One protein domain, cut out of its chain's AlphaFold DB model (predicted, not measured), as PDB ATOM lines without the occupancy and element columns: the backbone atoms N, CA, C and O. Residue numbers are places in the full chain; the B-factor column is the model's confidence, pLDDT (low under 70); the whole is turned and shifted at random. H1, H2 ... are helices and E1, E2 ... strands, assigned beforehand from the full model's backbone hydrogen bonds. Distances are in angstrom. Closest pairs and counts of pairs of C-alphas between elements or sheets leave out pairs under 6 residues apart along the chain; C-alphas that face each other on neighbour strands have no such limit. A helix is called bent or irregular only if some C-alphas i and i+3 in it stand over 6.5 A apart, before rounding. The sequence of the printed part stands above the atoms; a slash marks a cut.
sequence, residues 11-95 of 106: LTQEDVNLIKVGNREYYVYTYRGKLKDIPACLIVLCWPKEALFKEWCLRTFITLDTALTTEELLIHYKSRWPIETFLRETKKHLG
ATOM      1  N   LEU A  11     127.112  27.414 387.254       57.91
ATOM      2  CA  LEU A  11     127.862  26.930 388.409       57.91
ATOM      3  C   LEU A  11     127.079  27.179 389.699       57.91
ATOM      4  O   LEU A  11     126.759  28.325 390.018       57.91
ATOM      5  N   THR A  12     126.800  26.111 390.441       60.72
ATOM      6  CA  THR A  12     126.133  26.170 391.748       60.72
ATOM      7  C   THR A  12     127.195  26.190 392.851       60.72
ATOM      8  O   THR A  12     128.350  25.831 392.624       60.72
ATOM      9  N   GLN A  13     126.843  26.610 394.072       59.81
ATOM     10  CA  GLN A  13     127.787  26.615 395.201       59.81
ATOM     11  C   GLN A  13     128.325  25.207 395.544       59.81
ATOM     12  O   GLN A  13     129.373  25.086 396.167       59.81
ATOM     13  N   GLU A  14     127.636  24.154 395.105       62.31
ATOM     14  CA  GLU A  14     128.027  22.749 395.272       62.31
ATOM     15  C   GLU A  14     129.157  22.321 394.320       62.31
ATOM     16  O   GLU A  14     129.917  21.409 394.632       62.31
ATOM     17  N   ASP A  15     129.317  23.008 393.183       71.50
ATOM     18  CA  ASP A  15     130.376  22.738 392.205       71.50
ATOM     19  C   ASP A  15     131.713  23.397 392.582       71.50
ATOM     20  O   ASP A  15     132.764  23.068 392.023       71.50
ATOM     21  N   VAL A  16     131.689  24.369 393.501       77.56
ATOM     22  CA  VAL A  16     132.872  25.124 393.923       77.56
ATOM     23  C   VAL A  16     133.409  24.593 395.242       77.56
ATOM     24  O   VAL A  16     132.702  24.491 396.239       77.56
ATOM     25  N   ASN A  17     134.709  24.319 395.275       80.94
ATOM     26  CA  ASN A  17     135.391  23.882 396.481       80.94
ATOM     27  C   ASN A  17     136.010  25.081 397.205       80.94
ATOM     28  O   ASN A  17     136.651  25.931 396.582       80.94
ATOM     29  N   LEU A  18     135.844  25.154 398.525       83.00
ATOM     30  CA  LEU A  18     136.491  26.181 399.340       83.00
ATOM     31  C   LEU A  18     137.917  25.736 399.682       83.00
ATOM     32  O   LEU A  18     138.116  24.761 400.401       83.00
ATOM     33  N   ILE A  19     138.906  26.472 399.183       81.25
ATOM     34  CA  ILE A  19     140.329  26.198 399.395       81.25
ATOM     35  C   ILE A  19     140.944  27.357 400.179       81.25
ATOM     36  O   ILE A  19     140.739  28.534 399.863       81.25
ATOM     37  N   LYS A  20     141.733  27.039 401.207       82.25
ATOM     38  CA  LYS A  20     142.465  28.027 402.003       82.25
ATOM     39  C   LYS A  20     143.930  28.047 401.579       82.25
ATOM     40  O   LYS A  20     144.671  27.115 401.858       82.25
ATOM     41  N   VAL A  21     144.362  29.137 400.945       75.94
ATOM     42  CA  VAL A  21     145.760  29.329 400.532       75.94
ATOM     43  C   VAL A  21     146.407  30.360 401.458       75.94
ATOM     44  O   VAL A  21     146.252  31.575 401.295       75.94
ATOM     45  N   GLY A  22     147.132  29.876 402.467       77.12
ATOM     46  CA  GLY A  22     147.715  30.713 403.520       77.12
ATOM     47  C   GLY A  22     146.639  31.350 404.406       77.12
ATOM     48  O   GLY A  22     145.847  30.648 405.028       77.12
ATOM     49  N   ASN A  23     146.598  32.687 404.462       79.81
ATOM     50  CA  ASN A  23     145.636  33.434 405.286       79.81
ATOM     51  C   ASN A  23     144.381  33.900 404.522       79.81
ATOM     52  O   ASN A  23     143.639  34.742 405.020       79.81
ATOM     53  N   ARG A  24     144.174  33.424 403.288       79.31
ATOM     54  CA  ARG A  24     143.048  33.824 402.436       79.31
ATOM     55  C   ARG A  24     142.276  32.597 401.966       79.31
ATOM     56  O   ARG A  24     142.865  31.571 401.633       79.31
ATOM     57  N   GLU A  25     140.958  32.731 401.950       83.50
ATOM     58  CA  GLU A  25     140.022  31.697 401.522       83.50
ATOM     59  C   GLU A  25     139.497  32.022 400.122       83.50
ATOM     60  O   GLU A  25     139.113  33.164 399.832       83.50
ATOM     61  N   TYR A  26     139.478  31.010 399.261       82.56
ATOM     62  CA  TYR A  26     139.078  31.124 397.869       82.56
ATOM     63  C   TYR A  26     138.071  30.038 397.523       82.56
ATOM     64  O   TYR A  26     138.268  28.873 397.858       82.56
ATOM     65  N   TYR A  27     137.017  30.413 396.811       85.25
ATOM     66  CA  TYR A  27     136.159  29.450 396.138       85.25
ATOM     67  C   TYR A  27     136.786  29.091 394.808       85.25
ATOM     68  O   TYR A  27     137.200  29.982 394.059       85.25
ATOM     69  N   VAL A  28     136.876  27.799 394.525       84.44
ATOM     70  CA  VAL A  28     137.607  27.290 393.378       84.44
ATOM     71  C   VAL A  28     136.781  26.248 392.642       84.44
ATOM     72  O   VAL A  28     136.384  25.236 393.206       84.44
ATOM     73  N   TYR A  29     136.555  26.487 391.357       84.50
ATOM     74  CA  TYR A  29     135.970  25.524 390.437       84.50
ATOM     75  C   TYR A  29     137.077  24.912 389.588       84.50
ATOM     76  O   TYR A  29     137.888  25.636 389.006       84.50
ATOM     77  N   THR A  30     137.103  23.585 389.498       81.56
ATOM     78  CA  THR A  30     138.089  22.865 388.692       81.56
ATOM     79  C   THR A  30     137.378  22.122 387.575       81.56
ATOM     80  O   THR A  30     136.624  21.186 387.818       81.56
ATOM     81  N   TYR A  31     137.652  22.519 386.338       80.69
ATOM     82  CA  TYR A  31     137.207  21.813 385.151       80.69
ATOM     83  C   TYR A  31     138.365  21.011 384.572       80.69
ATOM     84  O   TYR A  31     139.389  21.570 384.174       80.69
ATOM     85  N   ARG A  32     138.191  19.691 384.494       78.12
ATOM     86  CA  ARG A  32     139.130  18.791 383.825       78.12
ATOM     87  C   ARG A  32     138.482  18.286 382.545       78.12
ATOM     88  O   ARG A  32     137.479  17.580 382.600       78.12
ATOM     89  N   GLY A  33     139.050  18.635 381.397       73.81
ATOM     90  CA  GLY A  33     138.452  18.255 380.122       73.81
ATOM     91  C   GLY A  33     139.360  18.462 378.921       73.81
ATOM     92  O   GLY A  33     140.434  19.056 379.007       73.81
ATOM     93  N   LYS A  34     138.909  17.951 377.776       72.56
ATOM     94  CA  LYS A  34     139.519  18.212 376.471       72.56
ATOM     95  C   LYS A  34     138.940  19.503 375.910       72.56
ATOM     96  O   LYS A  34     137.744  19.573 375.633       72.56
ATOM     97  N   LEU A  35     139.782  20.514 375.719       70.19
ATOM     98  CA  LEU A  35     139.447  21.606 374.807       70.19
ATOM     99  C   LEU A  35     139.780  21.137 373.395       70.19
ATOM    100  O   LEU A  35     140.760  20.430 373.238       70.19
ATOM    101  N   LYS A  36     138.983  21.532 372.396       64.31
ATOM    102  CA  LYS A  36     139.041  21.089 370.983       64.31
ATOM    103  C   LYS A  36     140.376  20.495 370.488       64.31
ATOM    104  O   LYS A  36     140.348  19.408 369.930       64.31
ATOM    105  N   ASP A  37     141.491  21.201 370.687       63.38
ATOM    106  CA  ASP A  37     142.828  20.843 370.180       63.38
ATOM    107  C   ASP A  37     143.840  20.435 371.280       63.38
ATOM    108  O   ASP A  37     144.976  20.074 371.002       63.38
ATOM    109  N   ILE A  38     143.444  20.484 372.556       68.44
ATOM    110  CA  ILE A  38     144.303  20.206 373.711       68.44
ATOM    111  C   ILE A  38     143.892  18.866 374.346       68.44
ATOM    112  O   ILE A  38     142.759  18.733 374.822       68.44
ATOM    113  N   PRO A  39     144.806  17.876 374.411       68.94
ATOM    114  CA  PRO A  39     144.477  16.492 374.752       68.94
ATOM    115  C   PRO A  39     143.970  16.314 376.183       68.94
ATOM    116  O   PRO A  39     143.196  15.396 376.440       68.94
ATOM    117  N   ALA A  40     144.374  17.176 377.110       73.56
ATOM    118  CA  ALA A  40     143.762  17.301 378.420       73.56
ATOM    119  C   ALA A  40     144.199  18.641 379.017       73.56
ATOM    120  O   ALA A  40     145.387  18.950 379.041       73.56
ATOM    121  N   CYS A  41     143.247  19.452 379.463       77.75
ATOM    122  CA  CYS A  41     143.533  20.693 380.166       77.75
ATOM    123  C   CYS A  41     142.778  20.727 381.490       77.75
ATOM    124  O   CYS A  41     141.672  20.192 381.625       77.75
ATOM    125  N   LEU A  42     143.411  21.357 382.467       80.38
ATOM    126  CA  LEU A  42     142.826  21.681 383.748       80.38
ATOM    127  C   LEU A  42     142.611  23.193 383.769       80.38
ATOM    128  O   LEU A  42     143.562  23.975 383.679       80.38
ATOM    129  N   ILE A  43     141.350  23.596 383.848       82.38
ATOM    130  CA  ILE A  43     140.953  24.992 383.985       82.38
ATOM    131  C   ILE A  43     140.486  25.180 385.419       82.38
ATOM    132  O   ILE A  43     139.555  24.520 385.872       82.38
ATOM    133  N   VAL A  44     141.133  26.092 386.125       84.56
ATOM    134  CA  VAL A  44     140.817  26.434 387.506       84.56
ATOM    135  C   VAL A  44     140.279  27.855 387.530       84.56
ATOM    136  O   VAL A  44     140.981  28.803 387.190       84.56
ATOM    137  N   LEU A  45     139.024  28.013 387.931       83.94
ATOM    138  CA  LEU A  45     138.412  29.313 388.174       83.94
ATOM    139  C   LEU A  45     138.444  29.569 389.675       83.94
ATOM    140  O   LEU A  45     138.042  28.701 390.445       83.94
ATOM    141  N   CYS A  46     138.909  30.736 390.103       82.81
ATOM    142  CA  CYS A  46     138.944  31.089 391.513       82.81
ATOM    143  C   CYS A  46     138.353  32.473 391.781       82.81
ATOM    144  O   CYS A  46     138.525  33.421 391.006       82.81
ATOM    145  N   TRP A  47     137.679  32.565 392.923       84.62
ATOM    146  CA  TRP A  47     137.071  33.776 393.456       84.62
ATOM    147  C   TRP A  47     137.482  33.946 394.918       84.62
ATOM    148  O   TRP A  47     137.554  32.961 395.656       84.62
ATOM    149  N   PRO A  48     137.736  35.174 395.385       81.62
ATOM    150  CA  PRO A  48     137.897  35.419 396.810       81.62
ATOM    151  C   PRO A  48     136.552  35.216 397.524       81.62
ATOM    152  O   PRO A  48     135.496  35.525 396.968       81.62
ATOM    153  N   LYS A  49     136.592  34.736 398.773       79.81
ATOM    154  CA  LYS A  49     135.395  34.454 399.587       79.81
ATOM    155  C   LYS A  49     134.394  35.615 399.652       79.81
ATOM    156  O   LYS A  49     133.191  35.391 399.634       79.81
ATOM    157  N   GLU A  50     134.895  36.847 399.669       80.19
ATOM    158  CA  GLU A  50     134.104  38.082 399.782       80.19
ATOM    159  C   GLU A  50     133.441  38.526 398.457       80.19
ATOM    160  O   GLU A  50     132.610  39.437 398.430       80.19
ATOM    161  N   ALA A  51     133.793  37.895 397.332       77.94
ATOM    162  CA  ALA A  51     133.291  38.246 396.003       77.94
ATOM    163  C   ALA A  51     133.040  37.015 395.119       77.94
ATOM    164  O   ALA A  51     133.410  36.988 393.940       77.94
ATOM    165  N   LEU A  52     132.383  36.007 395.692       73.44
ATOM    166  CA  LEU A  52     131.872  34.865 394.942       73.44
ATOM    167  C   LEU A  52     130.936  35.357 393.817       73.44
ATOM    168  O   LEU A  52     130.112  36.243 394.039       73.44
ATOM    169  N   PHE A  53     131.107  34.825 392.602       71.00
ATOM    170  CA  PHE A  53     130.326  35.168 391.399       71.00
ATOM    171  C   PHE A  53     130.436  36.615 390.887       71.00
ATOM    172  O   PHE A  53     129.708  37.007 389.973       71.00
ATOM    173  N   LYS A  54     131.377  37.425 391.395       77.69
ATOM    174  CA  LYS A  54     131.678  38.728 390.777       77.69
ATOM    175  C   LYS A  54     132.619  38.543 389.588       77.69
ATOM    176  O   LYS A  54     133.749  38.085 389.753       77.69
ATOM    177  N   GLU A  55     132.182  38.961 388.402       70.75
ATOM    178  CA  GLU A  55     132.934  38.801 387.145       70.75
ATOM    179  C   GLU A  55     134.316  39.477 387.177       70.75
ATOM    180  O   GLU A  55     135.295  38.913 386.704       70.75
ATOM    181  N   TRP A  56     134.432  40.649 387.806       73.56
ATOM    182  CA  TRP A  56     135.696  41.392 387.912       73.56
ATOM    183  C   TRP A  56     136.689  40.801 388.928       73.56
ATOM    184  O   TRP A  56     137.866  41.160 388.927       73.56
ATOM    185  N   CYS A  57     136.226  39.905 389.803       77.06
ATOM    186  CA  CYS A  57     137.060  39.177 390.764       77.06
ATOM    187  C   CYS A  57     137.454  37.782 390.274       77.06
ATOM    188  O   CYS A  57     138.238  37.111 390.949       77.06
ATOM    189  N   LEU A  58     136.907  37.341 389.139       80.56
ATOM    190  CA  LEU A  58     137.183  36.026 388.591       80.56
ATOM    191  C   LEU A  58     138.626  35.968 388.095       80.56
ATOM    192  O   LEU A  58     139.034  36.713 387.203       80.56
ATOM    193  N   ARG A  59     139.393  35.038 388.656       79.94
ATOM    194  CA  ARG A  59     140.723  34.699 388.159       79.94
ATOM    195  C   ARG A  59     140.692  33.290 387.600       79.94
ATOM    196  O   ARG A  59     140.259  32.358 388.268       79.94
ATOM    197  N   THR A  60     141.160  33.150 386.369       80.38
ATOM    198  CA  THR A  60     141.159  31.884 385.640       80.38
ATOM    199  C   THR A  60     142.588  31.432 385.399       80.38
ATOM    200  O   THR A  60     143.382  32.181 384.830       80.38
ATOM    201  N   PHE A  61     142.901  30.205 385.782       82.81
ATOM    202  CA  PHE A  61     144.175  29.557 385.522       82.81
ATOM    203  C   PHE A  61     143.954  28.379 384.590       82.81
ATOM    204  O   PHE A  61     142.960  27.664 384.697       82.81
ATOM    205  N   ILE A  62     144.883  28.182 383.664       79.56
ATOM    206  CA  ILE A  62     144.848  27.069 382.723       79.56
ATOM    207  C   ILE A  62     146.189  26.357 382.841       79.56
ATOM    208  O   ILE A  62     147.243  26.997 382.812       79.56
ATOM    209  N   THR A  63     146.149  25.039 382.989       78.50
ATOM    210  CA  THR A  63     147.324  24.181 382.858       78.50
ATOM    211  C   THR A  63     147.031  23.031 381.906       78.50
ATOM    212  O   THR A  63     145.912  22.520 381.826       78.50
ATOM    213  N   LEU A  64     148.049  22.664 381.136       77.88
ATOM    214  CA  LEU A  64     148.054  21.489 380.264       77.88
ATOM    215  C   LEU A  64     148.485  20.239 381.033       77.88
ATOM    216  O   LEU A  64     148.225  19.115 380.613       77.88
ATOM    217  N   ASP A  65     149.147  20.444 382.167       74.56
ATOM    218  CA  ASP A  65     149.585  19.365 383.020       74.56
ATOM    219  C   ASP A  65     148.436  18.947 383.937       74.56
ATOM    220  O   ASP A  65     147.977  19.712 384.788       74.56
ATOM    221  N   THR A  66     147.925  17.741 383.704       68.38
ATOM    222  CA  THR A  66     146.762  17.209 384.428       68.38
ATOM    223  C   THR A  66     147.122  16.383 385.655       68.38
ATOM    224  O   THR A  66     146.217  15.837 386.289       68.38
ATOM    225  N   ALA A  67     148.414  16.276 385.980       72.75
ATOM    226  CA  ALA A  67     148.880  15.642 387.206       72.75
ATOM    227  C   ALA A  67     148.902  16.627 388.388       72.75
ATOM    228  O   ALA A  67     148.863  16.191 389.537       72.75
ATOM    229  N   LEU A  68     148.924  17.941 388.126       73.38
ATOM    230  CA  LEU A  68     148.897  18.953 389.181       73.38
ATOM    231  C   LEU A  68     147.531  19.058 389.865       73.38
ATOM    232  O   LEU A  68     146.481  19.133 389.223       73.38
ATOM    233  N   THR A  69     147.572  19.145 391.192       79.06
ATOM    234  CA  THR A  69     146.421  19.499 392.020       79.06
ATOM    235  C   THR A  69     146.154  21.000 391.961       79.06
ATOM    236  O   THR A  69     147.028  21.819 391.666       79.06
ATOM    237  N   THR A  70     144.918  21.383 392.270       76.38
ATOM    238  CA  THR A  70     144.483  22.783 392.287       76.38
ATOM    239  C   THR A  70     145.287  23.637 393.276       76.38
ATOM    240  O   THR A  70     145.558  24.804 393.005       76.38
ATOM    241  N   GLU A  71     145.710  23.061 394.402       79.50
ATOM    242  CA  GLU A  71     146.513  23.738 395.427       79.50
ATOM    243  C   GLU A  71     147.936  24.023 394.941       79.50
ATOM    244  O   GLU A  71     148.379  25.173 394.979       79.50
ATOM    245  N   GLU A  72     148.609  23.006 394.395       82.44
ATOM    246  CA  GLU A  72     149.951  23.140 393.819       82.44
ATOM    247  C   GLU A  72     149.941  24.147 392.668       82.44
ATOM    248  O   GLU A  72     150.809  25.017 392.586       82.44
ATOM    249  N   LEU A  73     148.903  24.116 391.824       82.94
ATOM    250  CA  LEU A  73     148.719  25.099 390.760       82.94
ATOM    251  C   LEU A  73     148.686  26.528 391.323       82.94
ATOM    252  O   LEU A  73     149.406  27.401 390.838       82.94
ATOM    253  N   LEU A  74     147.888  26.778 392.363       80.31
ATOM    254  CA  LEU A  74     147.789  28.100 392.988       80.31
ATOM    255  C   LEU A  74     149.113  28.535 393.632       80.31
ATOM    256  O   LEU A  74     149.471  29.713 393.546       80.31
ATOM    257  N   ILE A  75     149.863  27.608 394.234       82.56
ATOM    258  CA  ILE A  75     151.189  27.875 394.811       82.56
ATOM    259  C   ILE A  75     152.195  28.235 393.710       82.56
ATOM    260  O   ILE A  75     152.865  29.271 393.799       82.56
ATOM    261  N   HIS A  76     152.252  27.450 392.634       83.81
ATOM    262  CA  HIS A  76     153.099  27.730 391.476       83.81
ATOM    263  C   HIS A  76     152.775  29.092 390.856       83.81
ATOM    264  O   HIS A  76     153.676  29.899 390.609       83.81
ATOM    265  N   TYR A  77     151.489  29.401 390.662       78.00
ATOM    266  CA  TYR A  77     151.069  30.696 390.129       78.00
ATOM    267  C   TYR A  77     151.363  31.853 391.087       78.00
ATOM    268  O   TYR A  77     151.727  32.935 390.627       78.00
ATOM    269  N   LYS A  78     151.293  31.645 392.406       81.62
ATOM    270  CA  LYS A  78     151.714  32.648 393.394       81.62
ATOM    271  C   LYS A  78     153.202  32.977 393.265       81.62
ATOM    272  O   LYS A  78     153.558  34.153 393.314       81.62
ATOM    273  N   SER A  79     154.053  31.970 393.062       82.44
ATOM    274  CA  SER A  79     155.491  32.176 392.840       82.44
ATOM    275  C   SER A  79     155.789  32.870 391.505       82.44
ATOM    276  O   SER A  79     156.754  33.625 391.412       82.44
ATOM    277  N   ARG A  80     154.970  32.631 390.472       81.56
ATOM    278  CA  ARG A  80     155.145  33.203 389.125       81.56
ATOM    279  C   ARG A  80     154.568  34.616 388.969       81.56
ATOM    280  O   ARG A  80     155.087  35.398 388.174       81.56
ATOM    281  N   TRP A  81     153.530  34.964 389.731       80.12
ATOM    282  CA  TRP A  81     152.856  36.268 389.695       80.12
ATOM    283  C   TRP A  81     153.776  37.507 389.660       80.12
ATOM    284  O   TRP A  81     153.483  38.416 388.874       80.12
ATOM    285  N   PRO A  82     154.875  37.601 390.441       82.50
ATOM    286  CA  PRO A  82     155.772  38.757 390.362       82.50
ATOM    287  C   PRO A  82     156.393  38.939 388.971       82.50
ATOM    288  O   PRO A  82     156.497  40.070 388.504       82.50
ATOM    289  N   ILE A  83     156.734  37.848 388.277       82.56
ATOM    290  CA  ILE A  83     157.314  37.893 386.928       82.56
ATOM    291  C   ILE A  83     156.274  38.407 385.928       82.56
ATOM    292  O   ILE A  83     156.574  39.277 385.116       82.56
ATOM    293  N   GLU A  84     155.035  37.917 386.005       80.06
ATOM    294  CA  GLU A  84     153.959  38.365 385.108       80.06
ATOM    295  C   GLU A  84     153.608  39.839 385.339       80.06
ATOM    296  O   GLU A  84     153.407  40.589 384.385       80.06
ATOM    297  N   THR A  85     153.596  40.272 386.604       80.94
ATOM    298  CA  THR A  85     153.379  41.678 386.975       80.94
ATOM    299  C   THR A  85     154.504  42.551 386.428       80.94
ATOM    300  O   THR A  85     154.235  43.562 385.784       80.94
ATOM    301  N   PHE A  86     155.757  42.127 386.604       80.94
ATOM    302  CA  PHE A  86     156.918  42.825 386.065       80.94
ATOM    303  C   PHE A  86     156.875  42.923 384.539       80.94
ATOM    304  O   PHE A  86     157.085  44.001 383.990       80.94
ATOM    305  N   LEU A  87     156.554  41.832 383.837       78.00
ATOM    306  CA  LEU A  87     156.431  41.827 382.377       78.00
ATOM    307  C   LEU A  87     155.305  42.745 381.896       78.00
ATOM    308  O   LEU A  87     155.470  43.438 380.894       78.00
ATOM    309  N   ARG A  88     154.171  42.775 382.603       81.25
ATOM    310  CA  ARG A  88     153.053  43.669 382.287       81.25
ATOM    311  C   ARG A  88     153.454  45.134 382.428       81.25
ATOM    312  O   ARG A  88     153.227  45.917 381.509       81.25
ATOM    313  N   GLU A  89     154.085  45.478 383.545       80.94
ATOM    314  CA  GLU A  89     154.577  46.832 383.791       80.94
ATOM    315  C   GLU A  89     155.672  47.209 382.792       80.94
ATOM    316  O   GLU A  89     155.652  48.308 382.252       80.94
ATOM    317  N   THR A  90     156.586  46.295 382.474       80.00
ATOM    318  CA  THR A  90     157.662  46.522 381.501       80.00
ATOM    319  C   THR A  90     157.105  46.780 380.105       80.00
ATOM    320  O   THR A  90     157.541  47.715 379.444       80.00
ATOM    321  N   LYS A  91     156.096  46.020 379.658       77.88
ATOM    322  CA  LYS A  91     155.430  46.263 378.367       77.88
ATOM    323  C   LYS A  91     154.750  47.629 378.315       77.88
ATOM    324  O   LYS A  91     154.857  48.316 377.303       77.88
ATOM    325  N   LYS A  92     154.104  48.027 379.414       79.12
ATOM    326  CA  LYS A  92     153.454  49.334 379.546       79.12
ATOM    327  C   LYS A  92     154.469  50.481 379.544       79.12
ATOM    328  O   LYS A  92     154.247  51.479 378.871       79.12
ATOM    329  N   HIS A  93     155.580  50.339 380.267       77.25
ATOM    330  CA  HIS A  93     156.611  51.375 380.371       77.25
ATOM    331  C   HIS A  93     157.496  51.479 379.123       77.25
ATOM    332  O   HIS A  93     157.880  52.581 378.751       77.25
ATOM    333  N   LEU A  94     157.810  50.362 378.459       73.00
ATOM    334  CA  LEU A  94     158.628  50.348 377.239       73.00
ATOM    335  C   LEU A  94     157.827  50.645 375.960       73.00
ATOM    336  O   LEU A  94     158.399  50.607 374.876       73.00
ATOM    337  N   GLY A  95     156.514  50.891 376.053       64.12
ATOM    338  CA  GLY A  95     155.666  51.133 374.879       64.12
ATOM    339  C   GLY A  95     155.578  49.939 373.921       64.12
ATOM    340  O   GLY A  95     155.138  50.089 372.786       64.12
TER     341      GLY A  95
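This is residues 11 to 95 of the 106 residues of the protein "Transposase DDE domain-containing protein" of Anaerocolumna jejuensis DSM 15929 (UniProt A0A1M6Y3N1). A strongly twisted sheet of four strands curls round H1a, the first arm of one bent helix, while the second arm, H1b, sticks out free of the sheet. The printed part has 85 residues, with four named strands and one named helix in the order E1 E2 E3 E4 H1. The sheet, E1 - E2 - E3 - E4, is antiparallel and a meander, each strand the antiparallel neighbour of the one before; the class is mixed, in two layers. The whole is only just loose, close to compact, with a radius of gyration of the C-alphas of 14.5 A, and spans 44 by 35 by 23 A.

E1, residues 17 to 21, and E2, residues 24 to 35, form a hairpin at 122 degrees, with N 19 and O 26 within hydrogen-bond range at 2.8 A. E2 and E3, residues 38 to 48, form a hairpin with N 29 and O 45 at 2.8 A. E3 and E4, residues 59 to 63, form a hairpin with N 44 and O 61 at 2.8 A. H1, residues 70 to 93, assigned as one helix by its hydrogen bonds, is bent: C-alphas 79 and 82 are 7.0 A apart. Its arms H1a, residues 70 to 79, and H1b, residues 82 to 93, stand at a steep tilt of 50 degrees; in both, every O i to N i+4 pair is within hydrogen-bond range. H1a is on the sheet; its closest C-alphas to E3 are Thr 70 and Val 44, 7.0 A. H1b is not on it.

E1 begins at C-alpha 17 (135.391, 23.882, 396.481). E2 measures 30.4 A, E3 28.4 A and H1b 16.1 A, ending at C-alpha 93 (156.611, 51.375, 380.371).

The printed part has no cut and no long link. Residues 79 to 95 stand free. Residues 11 to 14, 36 to 39, 66 and 95 have pLDDT under 70.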